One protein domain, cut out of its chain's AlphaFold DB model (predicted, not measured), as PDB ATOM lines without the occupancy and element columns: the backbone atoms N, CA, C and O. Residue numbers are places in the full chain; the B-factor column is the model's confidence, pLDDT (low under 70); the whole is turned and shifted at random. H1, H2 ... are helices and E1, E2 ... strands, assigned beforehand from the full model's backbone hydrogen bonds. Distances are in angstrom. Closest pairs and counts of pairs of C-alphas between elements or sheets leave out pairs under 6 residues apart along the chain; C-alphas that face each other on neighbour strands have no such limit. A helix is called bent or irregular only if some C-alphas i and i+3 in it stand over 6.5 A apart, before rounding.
ATOM      1  N   PRO A 146     127.755 138.602 106.603       96.06
ATOM      2  CA  PRO A 146     127.403 139.386 105.428       96.06
ATOM      3  C   PRO A 146     126.723 140.721 105.746       96.06
ATOM      4  O   PRO A 146     125.848 140.821 106.601       96.06
ATOM      5  N   VAL A 147     127.067 141.741 104.971       95.94
ATOM      6  CA  VAL A 147     126.376 143.037 104.994       95.94
ATOM      7  C   VAL A 147     125.130 143.035 104.097       95.94
ATOM      8  O   VAL A 147     124.186 143.785 104.330       95.94
ATOM      9  N   GLY A 148     125.118 142.195 103.059       94.81
ATOM     10  CA  GLY A 148     124.088 142.198 102.022       94.81
ATOM     11  C   GLY A 148     122.691 141.812 102.542       94.81
ATOM     12  O   GLY A 148     122.569 140.765 103.185       94.81
ATOM     13  N   PRO A 149     121.633 142.575 102.197       95.00
ATOM     14  CA  PRO A 149     120.241 142.262 102.542       95.00
ATOM     15  C   PRO A 149     119.784 140.856 102.138       95.00
ATOM     16  O   PRO A 149     119.036 140.215 102.866       95.00
ATOM     17  N   LEU A 150     120.297 140.324 101.023       94.94
ATOM     18  CA  LEU A 150     119.960 138.984 100.519       94.94
ATOM     19  C   LEU A 150     120.358 137.832 101.459       94.94
ATOM     20  O   LEU A 150     119.947 136.698 101.228       94.94
ATOM     21  N   SER A 151     121.168 138.094 102.491       95.19
ATOM     22  CA  SER A 151     121.500 137.100 103.520       95.19
ATOM     23  C   SER A 151     120.464 137.013 104.650       95.19
ATOM     24  O   SER A 151     120.592 136.130 105.495       95.19
ATOM     25  N   GLY A 152     119.455 137.894 104.696       95.44
ATOM     26  CA  GLY A 152     118.358 137.822 105.667       95.44
ATOM     27  C   GLY A 152     118.846 137.738 107.113       95.44
ATOM     28  O   GLY A 152     119.653 138.564 107.546       95.44
ATOM     29  N   LEU A 153     118.414 136.702 107.839       96.38
ATOM     30  CA  LEU A 153     118.801 136.431 109.235       96.38
ATOM     31  C   LEU A 153     120.314 136.246 109.450       96.38
ATOM     32  O   LEU A 153     120.796 136.362 110.572       96.38
ATOM     33  N   TRP A 154     121.077 135.985 108.388       97.31
ATOM     34  CA  TRP A 154     122.538 135.900 108.420       97.31
ATOM     35  C   TRP A 154     123.244 137.212 108.093       97.31
ATOM     36  O   TRP A 154     124.468 137.237 108.006       97.31
ATOM     37  N   SER A 155     122.509 138.303 107.904       97.06
ATOM     38  CA  SER A 155     123.095 139.616 107.652       97.06
ATOM     39  C   SER A 155     123.294 140.429 108.936       97.06
ATOM     40  O   SER A 155     122.629 140.203 109.948       97.06
ATOM     41  N   VAL A 156     124.159 141.448 108.880       97.50
ATOM     42  CA  VAL A 156     124.320 142.439 109.967       97.50
ATOM     43  C   VAL A 156     122.993 143.087 110.383       97.50
ATOM     44  O   VAL A 156     122.833 143.454 111.545       97.50
ATOM     45  N   TRP A 157     122.023 143.178 109.466       97.44
ATOM     46  CA  TRP A 157     120.700 143.761 109.705       97.44
ATOM     47  C   TRP A 157     119.862 142.967 110.711       97.44
ATOM     48  O   TRP A 157     118.926 143.522 111.281       97.44
ATOM     49  N   ALA A 158     120.200 141.698 110.964       97.38
ATOM     50  CA  ALA A 158     119.527 140.879 111.968       97.38
ATOM     51  C   ALA A 158     119.973 141.211 113.402       97.38
ATOM     52  O   ALA A 158     119.284 140.858 114.357       97.38
ATOM     53  N   SER A 159     121.103 141.909 113.573       96.75
ATOM     54  CA  SER A 159     121.637 142.254 114.889       96.75
ATOM     55  C   SER A 159     121.196 143.643 115.355       96.75
ATOM     56  O   SER A 159     121.493 144.634 114.680       96.75
ATOM     57  N   PRO A 160     120.629 143.774 116.567       95.94
ATOM     58  CA  PRO A 160     120.435 145.068 117.217       95.94
ATOM     59  C   PRO A 160     121.741 145.840 117.460       95.94
ATOM     60  O   PRO A 160     121.707 147.054 117.614       95.94
ATOM     61  N   ALA A 161     122.904 145.177 117.487       95.19
ATOM     62  CA  ALA A 161     124.189 145.856 117.673       95.19
ATOM     63  C   ALA A 161     124.630 146.666 116.442       95.19
ATOM     64  O   ALA A 161     125.505 147.521 116.569       95.19
ATOM     65  N   PHE A 162     124.054 146.403 115.262       96.75
ATOM     66  CA  PHE A 162     124.386 147.145 114.047       96.75
ATOM     67  C   PHE A 162     123.750 148.541 114.044       96.75
ATOM     68  O   PHE A 162     124.439 149.531 113.801       96.75
ATOM     69  N   MET A 163     122.454 148.626 114.360       96.25
ATOM     70  CA  MET A 163     121.718 149.872 114.569       96.25
ATOM     71  C   MET A 163     120.752 149.706 115.760       96.25
ATOM     72  O   MET A 163     119.621 149.238 115.583       96.25
ATOM     73  N   PRO A 164     121.173 150.077 116.983       94.06
ATOM     74  CA  PRO A 164     120.374 149.883 118.191       94.06
ATOM     75  C   PRO A 164     118.974 150.497 118.101       94.06
ATOM     76  O   PRO A 164     118.819 151.661 117.743       94.06
ATOM     77  N   GLY A 165     117.953 149.700 118.429       92.19
ATOM     78  CA  GLY A 165     116.542 150.105 118.370       92.19
ATOM     79  C   GLY A 165     115.944 150.167 116.961       92.19
ATOM     80  O   GLY A 165     114.764 150.475 116.828       92.19
ATOM     81  N   VAL A 166     116.735 149.867 115.926       95.00
ATOM     82  CA  VAL A 166     116.317 149.937 114.521       95.00
ATOM     83  C   VAL A 166     116.416 148.570 113.847       95.00
ATOM     84  O   VAL A 166     115.458 148.144 113.214       95.00
ATOM     85  N   THR A 167     117.546 147.873 113.975       95.12
ATOM     86  CA  THR A 167     117.771 146.568 113.331       95.12
ATOM     87  C   THR A 167     117.362 145.386 114.205       95.12
ATOM     88  O   THR A 167     117.263 145.483 115.429       95.12
ATOM     89  N   GLY A 168     117.133 144.242 113.561       96.00
ATOM     90  CA  GLY A 168     116.633 143.018 114.176       96.00
ATOM     91  C   GLY A 168     116.183 142.010 113.118       96.00
ATOM     92  O   GLY A 168     116.132 142.332 111.932       96.00
ATOM     93  N   ALA A 169     115.840 140.795 113.552       95.31
ATOM     94  CA  ALA A 169     115.446 139.690 112.672       95.31
ATOM     95  C   ALA A 169     114.370 140.089 111.644       95.31
ATOM     96  O   ALA A 169     114.535 139.846 110.453       95.31
ATOM     97  N   ASP A 170     113.325 140.787 112.091       95.56
ATOM     98  CA  ASP A 170     112.224 141.228 111.231       95.56
ATOM     99  C   ASP A 170     112.665 142.211 110.148       95.56
ATOM    100  O   ASP A 170     112.281 142.066 108.991       95.56
ATOM    101  N   VAL A 171     113.502 143.192 110.499       96.81
ATOM    102  CA  VAL A 171     114.035 144.160 109.530       96.81
ATOM    103  C   VAL A 171     114.946 143.462 108.529       96.81
ATOM    104  O   VAL A 171     114.880 143.750 107.340       96.81
ATOM    105  N   ALA A 172     115.764 142.511 108.980       97.44
ATOM    106  CA  ALA A 172     116.632 141.745 108.096       97.44
ATOM    107  C   ALA A 172     115.836 140.927 107.071       97.44
ATOM    108  O   ALA A 172     116.168 140.937 105.884       97.44
ATOM    109  N   CYS A 173     114.770 140.254 107.510       97.19
ATOM    110  CA  CYS A 173     113.880 139.522 106.616       97.19
ATOM    111  C   CYS A 173     113.105 140.462 105.685       97.19
ATOM    112  O   CYS A 173     113.071 140.218 104.485       97.19
ATOM    113  N   ALA A 174     112.574 141.578 106.193       97.19
ATOM    114  CA  ALA A 174     111.875 142.571 105.377       97.19
ATOM    115  C   ALA A 174     112.783 143.189 104.296       97.19
ATOM    116  O   ALA A 174     112.364 143.365 103.153       97.19
ATOM    117  N   LEU A 175     114.052 143.465 104.615       97.19
ATOM    118  CA  LEU A 175     115.037 143.929 103.635       97.19
ATOM    119  C   LEU A 175     115.378 142.854 102.599       97.19
ATOM    120  O   LEU A 175     115.536 143.175 101.422       97.19
ATOM    121  N   MET A 176     115.480 141.587 103.008       96.12
ATOM    122  CA  MET A 176     115.664 140.473 102.077       96.12
ATOM    123  C   MET A 176     114.472 140.352 101.119       96.12
ATOM    124  O   MET A 176     114.677 140.234  99.914       96.12
ATOM    125  N   ASP A 177     113.248 140.462 101.636       95.69
ATOM    126  CA  ASP A 177     112.001 140.515 100.870       95.69
ATOM    127  C   ASP A 177     112.000 141.649  99.845       95.69
ATOM    128  O   ASP A 177     111.710 141.441  98.667       95.69
ATOM    129  N   CYS A 178     112.351 142.858 100.283       95.81
ATOM    130  CA  CYS A 178     112.467 144.015  99.408       95.81
ATOM    131  C   CYS A 178     113.506 143.795  98.308       95.81
ATOM    132  O   CYS A 178     113.227 144.103  97.153       95.81
ATOM    133  N   ALA A 179     114.678 143.250  98.643       94.75
ATOM    134  CA  ALA A 179     115.726 142.966  97.667       94.75
ATOM    135  C   ALA A 179     115.275 141.916  96.640       94.75
ATOM    136  O   ALA A 179     115.484 142.085  95.444       94.75
ATOM    137  N   ARG A 180     114.598 140.854  97.092       92.31
ATOM    138  CA  ARG A 180     114.086 139.777  96.230       92.31
ATOM    139  C   ARG A 180     112.930 140.204  95.331       92.31
ATOM    140  O   ARG A 180     112.755 139.607  94.277       92.31
ATOM    141  N   ALA A 181     112.145 141.190  95.754       91.62
ATOM    142  CA  ALA A 181     110.968 141.669  95.033       91.62
ATOM    143  C   ALA A 181     111.181 143.005  94.301       91.62
ATOM    144  O   ALA A 181     110.220 143.560  93.775       91.62
ATOM    145  N   GLY A 182     112.398 143.557  94.309       92.38
ATOM    146  CA  GLY A 182     112.699 144.821  93.633       92.38
ATOM    147  C   GLY A 182     112.036 146.043  94.284       92.38
ATOM    148  O   GLY A 182     111.725 147.025  93.614       92.38
ATOM    149  N   ARG A 183     111.748 145.982  95.593       92.56
ATOM    150  CA  ARG A 183     111.007 147.019  96.339       92.56
ATOM    151  C   ARG A 183     111.947 147.919  97.133       92.56
ATOM    152  O   ARG A 183     112.025 147.835  98.361       92.56
ATOM    153  N   TYR A 184     112.674 148.778  96.431       94.44
ATOM    154  CA  TYR A 184     113.532 149.783  97.056       94.44
ATOM    155  C   TYR A 184     112.711 150.864  97.783       94.44
ATOM    156  O   TYR A 184     111.705 151.334  97.254       94.44
ATOM    157  N   ARG A 185     113.147 151.263  98.990       94.75
ATOM    158  CA  ARG A 185     112.479 152.274  99.839       94.75
ATOM    159  C   ARG A 185     111.017 151.962 100.192       94.75
ATOM    160  O   ARG A 185     110.225 152.872 100.424       94.75
ATOM    161  N   SER A 186     110.668 150.677 100.285       95.00
ATOM    162  CA  SER A 186     109.389 150.250 100.868       95.00
ATOM    163  C   SER A 186     109.333 150.646 102.345       95.00
ATOM    164  O   SER A 186     110.265 150.375 103.100       95.00
ATOM    165  N   ASP A 187     108.241 151.261 102.776       94.62
ATOM    166  CA  ASP A 187     108.002 151.650 104.170       94.62
ATOM    167  C   ASP A 187     107.617 150.448 105.048       94.62
ATOM    168  O   ASP A 187     107.833 150.453 106.264       94.62
ATOM    169  N   HIS A 188     107.062 149.399 104.438       95.81
ATOM    170  CA  HIS A 188     106.707 148.157 105.105       95.81
ATOM    171  C   HIS A 188     106.775 146.928 104.186       95.81
ATOM    172  O   HIS A 188     106.871 147.035 102.961       95.81
ATOM    173  N   VAL A 189     106.716 145.748 104.805       96.88
ATOM    174  CA  VAL A 189     106.548 144.432 104.172       96.88
ATOM    175  C   VAL A 189     105.531 143.625 104.983       96.88
ATOM    176  O   VAL A 189     105.433 143.789 106.199       96.88
ATOM    177  N   VAL A 190     104.762 142.761 104.323       96.06
ATOM    178  CA  VAL A 190     103.894 141.781 104.991       96.06
ATOM    179  C   VAL A 190     104.679 140.481 105.143       96.06
ATOM    180  O   VAL A 190     105.091 139.902 104.143       96.06
ATOM    181  N   ALA A 191     104.915 140.051 106.380       94.81
ATOM    182  CA  ALA A 191     105.613 138.803 106.669       94.81
ATOM    183  C   ALA A 191     104.749 137.577 106.299       94.81
ATOM    184  O   ALA A 191     103.527 137.708 106.170       94.81
ATOM    185  N   PRO A 192     105.333 136.366 106.202       92.81
ATOM    186  CA  PRO A 192     104.596 135.145 105.853       92.81
ATOM    187  C   PRO A 192     103.424 134.800 106.787       92.81
ATOM    188  O   PRO A 192     102.451 134.184 106.363       92.81
ATOM    189  N   ASP A 193     103.488 135.219 108.052       92.75
ATOM    190  CA  ASP A 193     102.418 135.045 109.046       92.75
ATOM    191  C   ASP A 193     101.318 136.131 108.977       92.75
ATOM    192  O   ASP A 193     100.377 136.120 109.773       92.75
ATOM    193  N   GLY A 194     101.423 137.067 108.029       94.31
ATOM    194  CA  GLY A 194     100.464 138.143 107.783       94.31
ATOM    195  C   GLY A 194     100.717 139.435 108.562       94.31
ATOM    196  O   GLY A 194     100.011 140.420 108.328       94.31
ATOM    197  N   ARG A 195     101.705 139.492 109.466       95.75
ATOM    198  CA  ARG A 195     102.002 140.735 110.198       95.75
ATOM    199  C   ARG A 195     102.727 141.746 109.312       95.75
ATOM    200  O   ARG A 195     103.586 141.400 108.506       95.75
ATOM    201  N   THR A 196     102.429 143.025 109.506       97.06
ATOM    202  CA  THR A 196     103.142 144.112 108.829       97.06
ATOM    203  C   THR A 196     104.404 144.482 109.601       97.06
ATOM    204  O   THR A 196     104.340 144.840 110.777       97.06
ATOM    205  N   VAL A 197     105.550 144.445 108.927       97.25
ATOM    206  CA  VAL A 197     106.839 144.904 109.448       97.25
ATOM    207  C   VAL A 197     107.188 146.233 108.808       97.25
ATOM    208  O   VAL A 197     107.332 146.326 107.592       97.25
ATOM    209  N   ARG A 198     107.336 147.264 109.638       96.75
ATOM    210  CA  ARG A 198     107.787 148.586 109.204       96.75
ATOM    211  C   ARG A 198     109.301 148.587 109.003       96.75
ATOM    212  O   ARG A 198     110.031 148.096 109.861       96.75
ATOM    213  N   ILE A 199     109.758 149.211 107.923       97.38
ATOM    214  CA  ILE A 199     111.169 149.498 107.663       97.38
ATOM    215  C   ILE A 199     111.383 151.001 107.909       97.38
ATOM    216  O   ILE A 199     110.880 151.819 107.141       97.38
ATOM    217  N   PRO A 200     112.060 151.402 109.001       95.69
ATOM    218  CA  PRO A 200     112.311 152.815 109.290       95.69
ATOM    219  C   PRO A 200     113.180 153.492 108.220       95.69
ATOM    220  O   PRO A 200     114.120 152.875 107.727       95.69
ATOM    221  N   ASP A 201     112.962 154.785 107.952       96.44
ATOM    222  CA  ASP A 201     113.751 155.558 106.972       96.44
ATOM    223  C   ASP A 201     115.260 155.499 107.249       96.44
ATOM    224  O   ASP A 201     116.054 155.335 106.329       96.44
ATOM    225  N   MET A 202     115.653 155.493 108.528       97.44
ATOM    226  CA  MET A 202     117.053 155.336 108.940       97.44
ATOM    227  C   MET A 202     117.712 154.064 108.386       97.44
ATOM    228  O   MET A 202     118.924 154.044 108.177       97.44
ATOM    229  N   VAL A 203     116.946 152.988 108.172       97.44
ATOM    230  CA  VAL A 203     117.448 151.756 107.548       97.44
ATOM    231  C   VAL A 203     117.786 152.012 106.084       97.44
ATOM    232  O   VAL A 203     118.859 151.614 105.635       97.44
ATOM    233  N   TRP A 204     116.914 152.706 105.352       97.50
ATOM    234  CA  TRP A 204     117.141 153.064 103.953       97.50
ATOM    235  C   TRP A 204     118.291 154.058 103.794       97.50
ATOM    236  O   TRP A 204     119.166 153.837 102.961       97.50
ATOM    237  N   ASP A 205     118.372 155.068 104.660       97.38
ATOM    238  CA  ASP A 205     119.520 155.981 104.709       97.38
ATOM    239  C   ASP A 205     120.825 155.207 104.934       97.38
ATOM    240  O   ASP A 205     121.861 155.487 104.320       97.38
ATOM    241  N   ARG A 206     120.784 154.179 105.795       97.69
ATOM    242  CA  ARG A 206     121.940 153.317 106.025       97.69
ATOM    243  C   ARG A 206     122.275 152.483 104.789       97.69
ATOM    244  O   ARG A 206     123.448 152.449 104.422       97.69
ATOM    245  N   VAL A 207     121.288 151.860 104.145       97.50
ATOM    246  CA  VAL A 207     121.438 151.129 102.870       97.50
ATOM    247  C   VAL A 207     122.124 152.006 101.820       97.50
ATOM    248  O   VAL A 207     123.088 151.563 101.189       97.50
ATOM    249  N   ASP A 208     121.698 153.261 101.693       96.81
ATOM    250  CA  ASP A 208     122.252 154.219 100.736       96.81
ATOM    251  C   ASP A 208     123.686 154.602 101.081       96.81
ATOM    252  O   ASP A 208     124.567 154.550 100.221       96.81
ATOM    253  N   SER A 209     123.962 154.888 102.358       97.38
ATOM    254  CA  SER A 209     125.319 155.203 102.829       97.38
ATOM    255  C   SER A 209     126.319 154.065 102.595       97.38
ATOM    256  O   SER A 209     127.523 154.298 102.519       97.38
ATOM    257  N   MET A 210     125.823 152.829 102.493       96.44
ATOM    258  CA  MET A 210     126.618 151.631 102.236       96.44
ATOM    259  C   MET A 210     126.682 151.261 100.748       96.44
ATOM    260  O   MET A 210     127.314 150.265 100.408       96.44
ATOM    261  N   GLY A 211     126.038 152.035  99.865       95.62
ATOM    262  CA  GLY A 211     126.015 151.777  98.424       95.62
ATOM    263  C   GLY A 211     125.224 150.526  98.033       95.62
ATOM    264  O   GLY A 211     125.517 149.915  97.010       95.62
ATOM    265  N   LEU A 212     124.242 150.119  98.844       95.62
ATOM    266  CA  LEU A 212     123.485 148.876  98.652       95.62
ATOM    267  C   LEU A 212     122.172 149.071  97.879       95.62
ATOM    268  O   LEU A 212     121.453 148.098  97.669       95.62
ATOM    269  N   ALA A 213     121.847 150.291  97.442       93.94
ATOM    270  CA  ALA A 213     120.593 150.594  96.744       93.94
ATOM    271  C   ALA A 213     120.373 149.723  95.490       93.94
ATOM    272  O   ALA A 213     119.261 149.259  95.245       93.94
ATOM    273  N   SER A 214     121.437 149.423  94.737       92.25
ATOM    274  CA  SER A 214     121.363 148.582  93.533       92.25
ATOM    275  C   SER A 214     120.925 147.142  93.811       92.25
ATOM    276  O   SER A 214     120.350 146.512  92.932       92.25
ATOM    277  N   VAL A 215     121.113 146.636  95.038       92.44
ATOM    278  CA  VAL A 215     120.656 145.294  95.452       92.44
ATOM    279  C   VAL A 215     119.129 145.164  95.365       92.44
ATOM    280  O   VAL A 215     118.611 144.057  95.273       92.44
ATOM    281  N   PHE A 216     118.412 146.289  95.384       92.69
ATOM    282  CA  PHE A 216     116.953 146.355  95.326       92.69
ATOM    283  C   PHE A 216     116.418 146.760  93.946       92.69
ATOM    284  O   PHE A 216     115.205 146.827  93.779       92.69
ATOM    285  N   ALA A 217     117.292 147.087  92.989       76.88
ATOM    286  CA  ALA A 217     116.901 147.631  91.689       76.88
ATOM    287  C   ALA A 217     116.722 146.556  90.604       76.88
ATOM    288  O   ALA A 217     116.092 146.833  89.589       76.88
ATOM    289  N   ASP A 218     117.245 145.344  90.820       59.88
ATOM    290  CA  ASP A 218     117.269 144.275  89.823       59.88
ATOM    291  C   ASP A 218     116.639 142.993  90.374       59.88
ATOM    292  O   ASP A 218     117.261 142.219  91.105       59.88
ATOM    293  N   THR A 219     115.404 142.726  89.965       55.06
ATOM    294  CA  THR A 219     114.893 141.360  89.923       55.06
ATOM    295  C   THR A 219     114.890 140.959  88.464       55.06
ATOM    296  O   THR A 219     113.920 141.226  87.764       55.06
ATOM    297  N   GLY A 220     115.986 140.375  87.982       47.81
ATOM    298  CA  GLY A 220     116.064 139.767  86.649       47.81
ATOM    299  C   GLY A 220     115.175 138.521  86.515       47.81
ATOM    300  O   GLY A 220     115.670 137.466  86.121       47.81
ATOM    301  N   PHE A 221     113.906 138.641  86.909       42.44
ATOM    302  CA  PHE A 221     112.809 137.790  86.476       42.44
ATOM    303  C   PHE A 221     112.311 138.280  85.117       42.44
ATOM    304  O   PHE A 221     112.182 139.513  84.944       42.44
TER     305      PHE A 221
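This is residues 146 to 221 of the 221 residues of an uncharacterized protein of Bifidobacterium longum (UniProt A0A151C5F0). One helix, H2, runs through the middle of this domain, with the shorter helix H1 side by side with it and the small two-stranded hairpin E1 E2 beside its residues 170 to 178. A long loop, residues 155 to 168, lies beyond the first residue of H2, H4 packs on its residues 178 to 180, and H3 lies away from H2, near H4. The printed part has 76 residues with four named helices and two named strands, in the order H1, H2, E1, E2, H3, H4; the sheet has the order E1, E2 and is antiparallel. Helices hold 31 and strands 6 of the 37 residues in named elements, under half of those printed, and the class is mostly helix. The whole is compact, with a radius of gyration of the C-alphas of 11.2 A and spans of 34 by 30 by 22 A.

Begin at Pro 146 and go on to C-alpha 149 at (120.241, 142.262, 102.542), where H1 starts; it covers residues 149 to 154 and measures 9.0 A from first to last C-alpha. H1 is irregular: its C-alphas 150 and 153 are 9.2 A apart. Pass residues 155 to 168, which hold no named element, and find C-alpha 169 at (115.446, 139.690, 112.672). From there H2 runs through residues 169 to 180, over 16.5 A, and is the longest helix. Next come the strands E1, residues 188 to 190, and E2, residues 196 to 198, three residues each. H3 follows with residues 201 to 209, over 12.3 A. H4, residues 213 to 216, is the last element, and it ends at C-alpha 216 at (116.953, 146.355, 95.326).

Look first at H1 and H2, which touch, with the C-alphas of Leu 150 and Met 176 the closest at 4.8 A. They run opposite ways at a shallow tilt of 28 degrees and form a helical hairpin. Now compare H2 with the strands: its closest C-alpha pair with E1 is Ala 174 and Val 189, 5.8 A apart, and with E2 it is Asp 170 and Val 197, 6.8 A apart. E1 and E2 form a hairpin of antiparallel neighbour strands, with 158 degrees between their directions. Read N 189 and O 197, 2.9 A apart, and N 197 and O 189, 2.8 A apart, to find both pairs within hydrogen-bond range. H4 touches H2 at residues 178 to 180 of H2 alone, and the closest C-alphas are those of Ala 179 and Phe 216, at 4.3 A. H3 and H4 are close but not clearly touching, with the C-alphas of Val 207 and Ala 213 the closest at 6.2 A. H3 is apart from H1, H2 and E1. In H2 and H3 every O i to N i+4 pair is within hydrogen-bond range; in H1 0 of 2 are, beside 2 of 3 O i to N i+3 pairs, and H4 is too short for an O i to N i+4 pair.

Go from C-alpha 164 to C-alpha 221 to see the two farthest apart, those of Pro 164 and Phe 221, at 34.8 A. The printed part has no cut, and Phe 221 is the chain's last residue. The link from H1 to H2 is long, with 14 residues; the link from H2 to E1 is short, with 7; those from E1 to E2, E2 to H3 and H3 to H4 are tight. In the B-factor column the mean pLDDT of the printed part is 93.0, and the model's confidence is low, under 70, at residues 218 to 221.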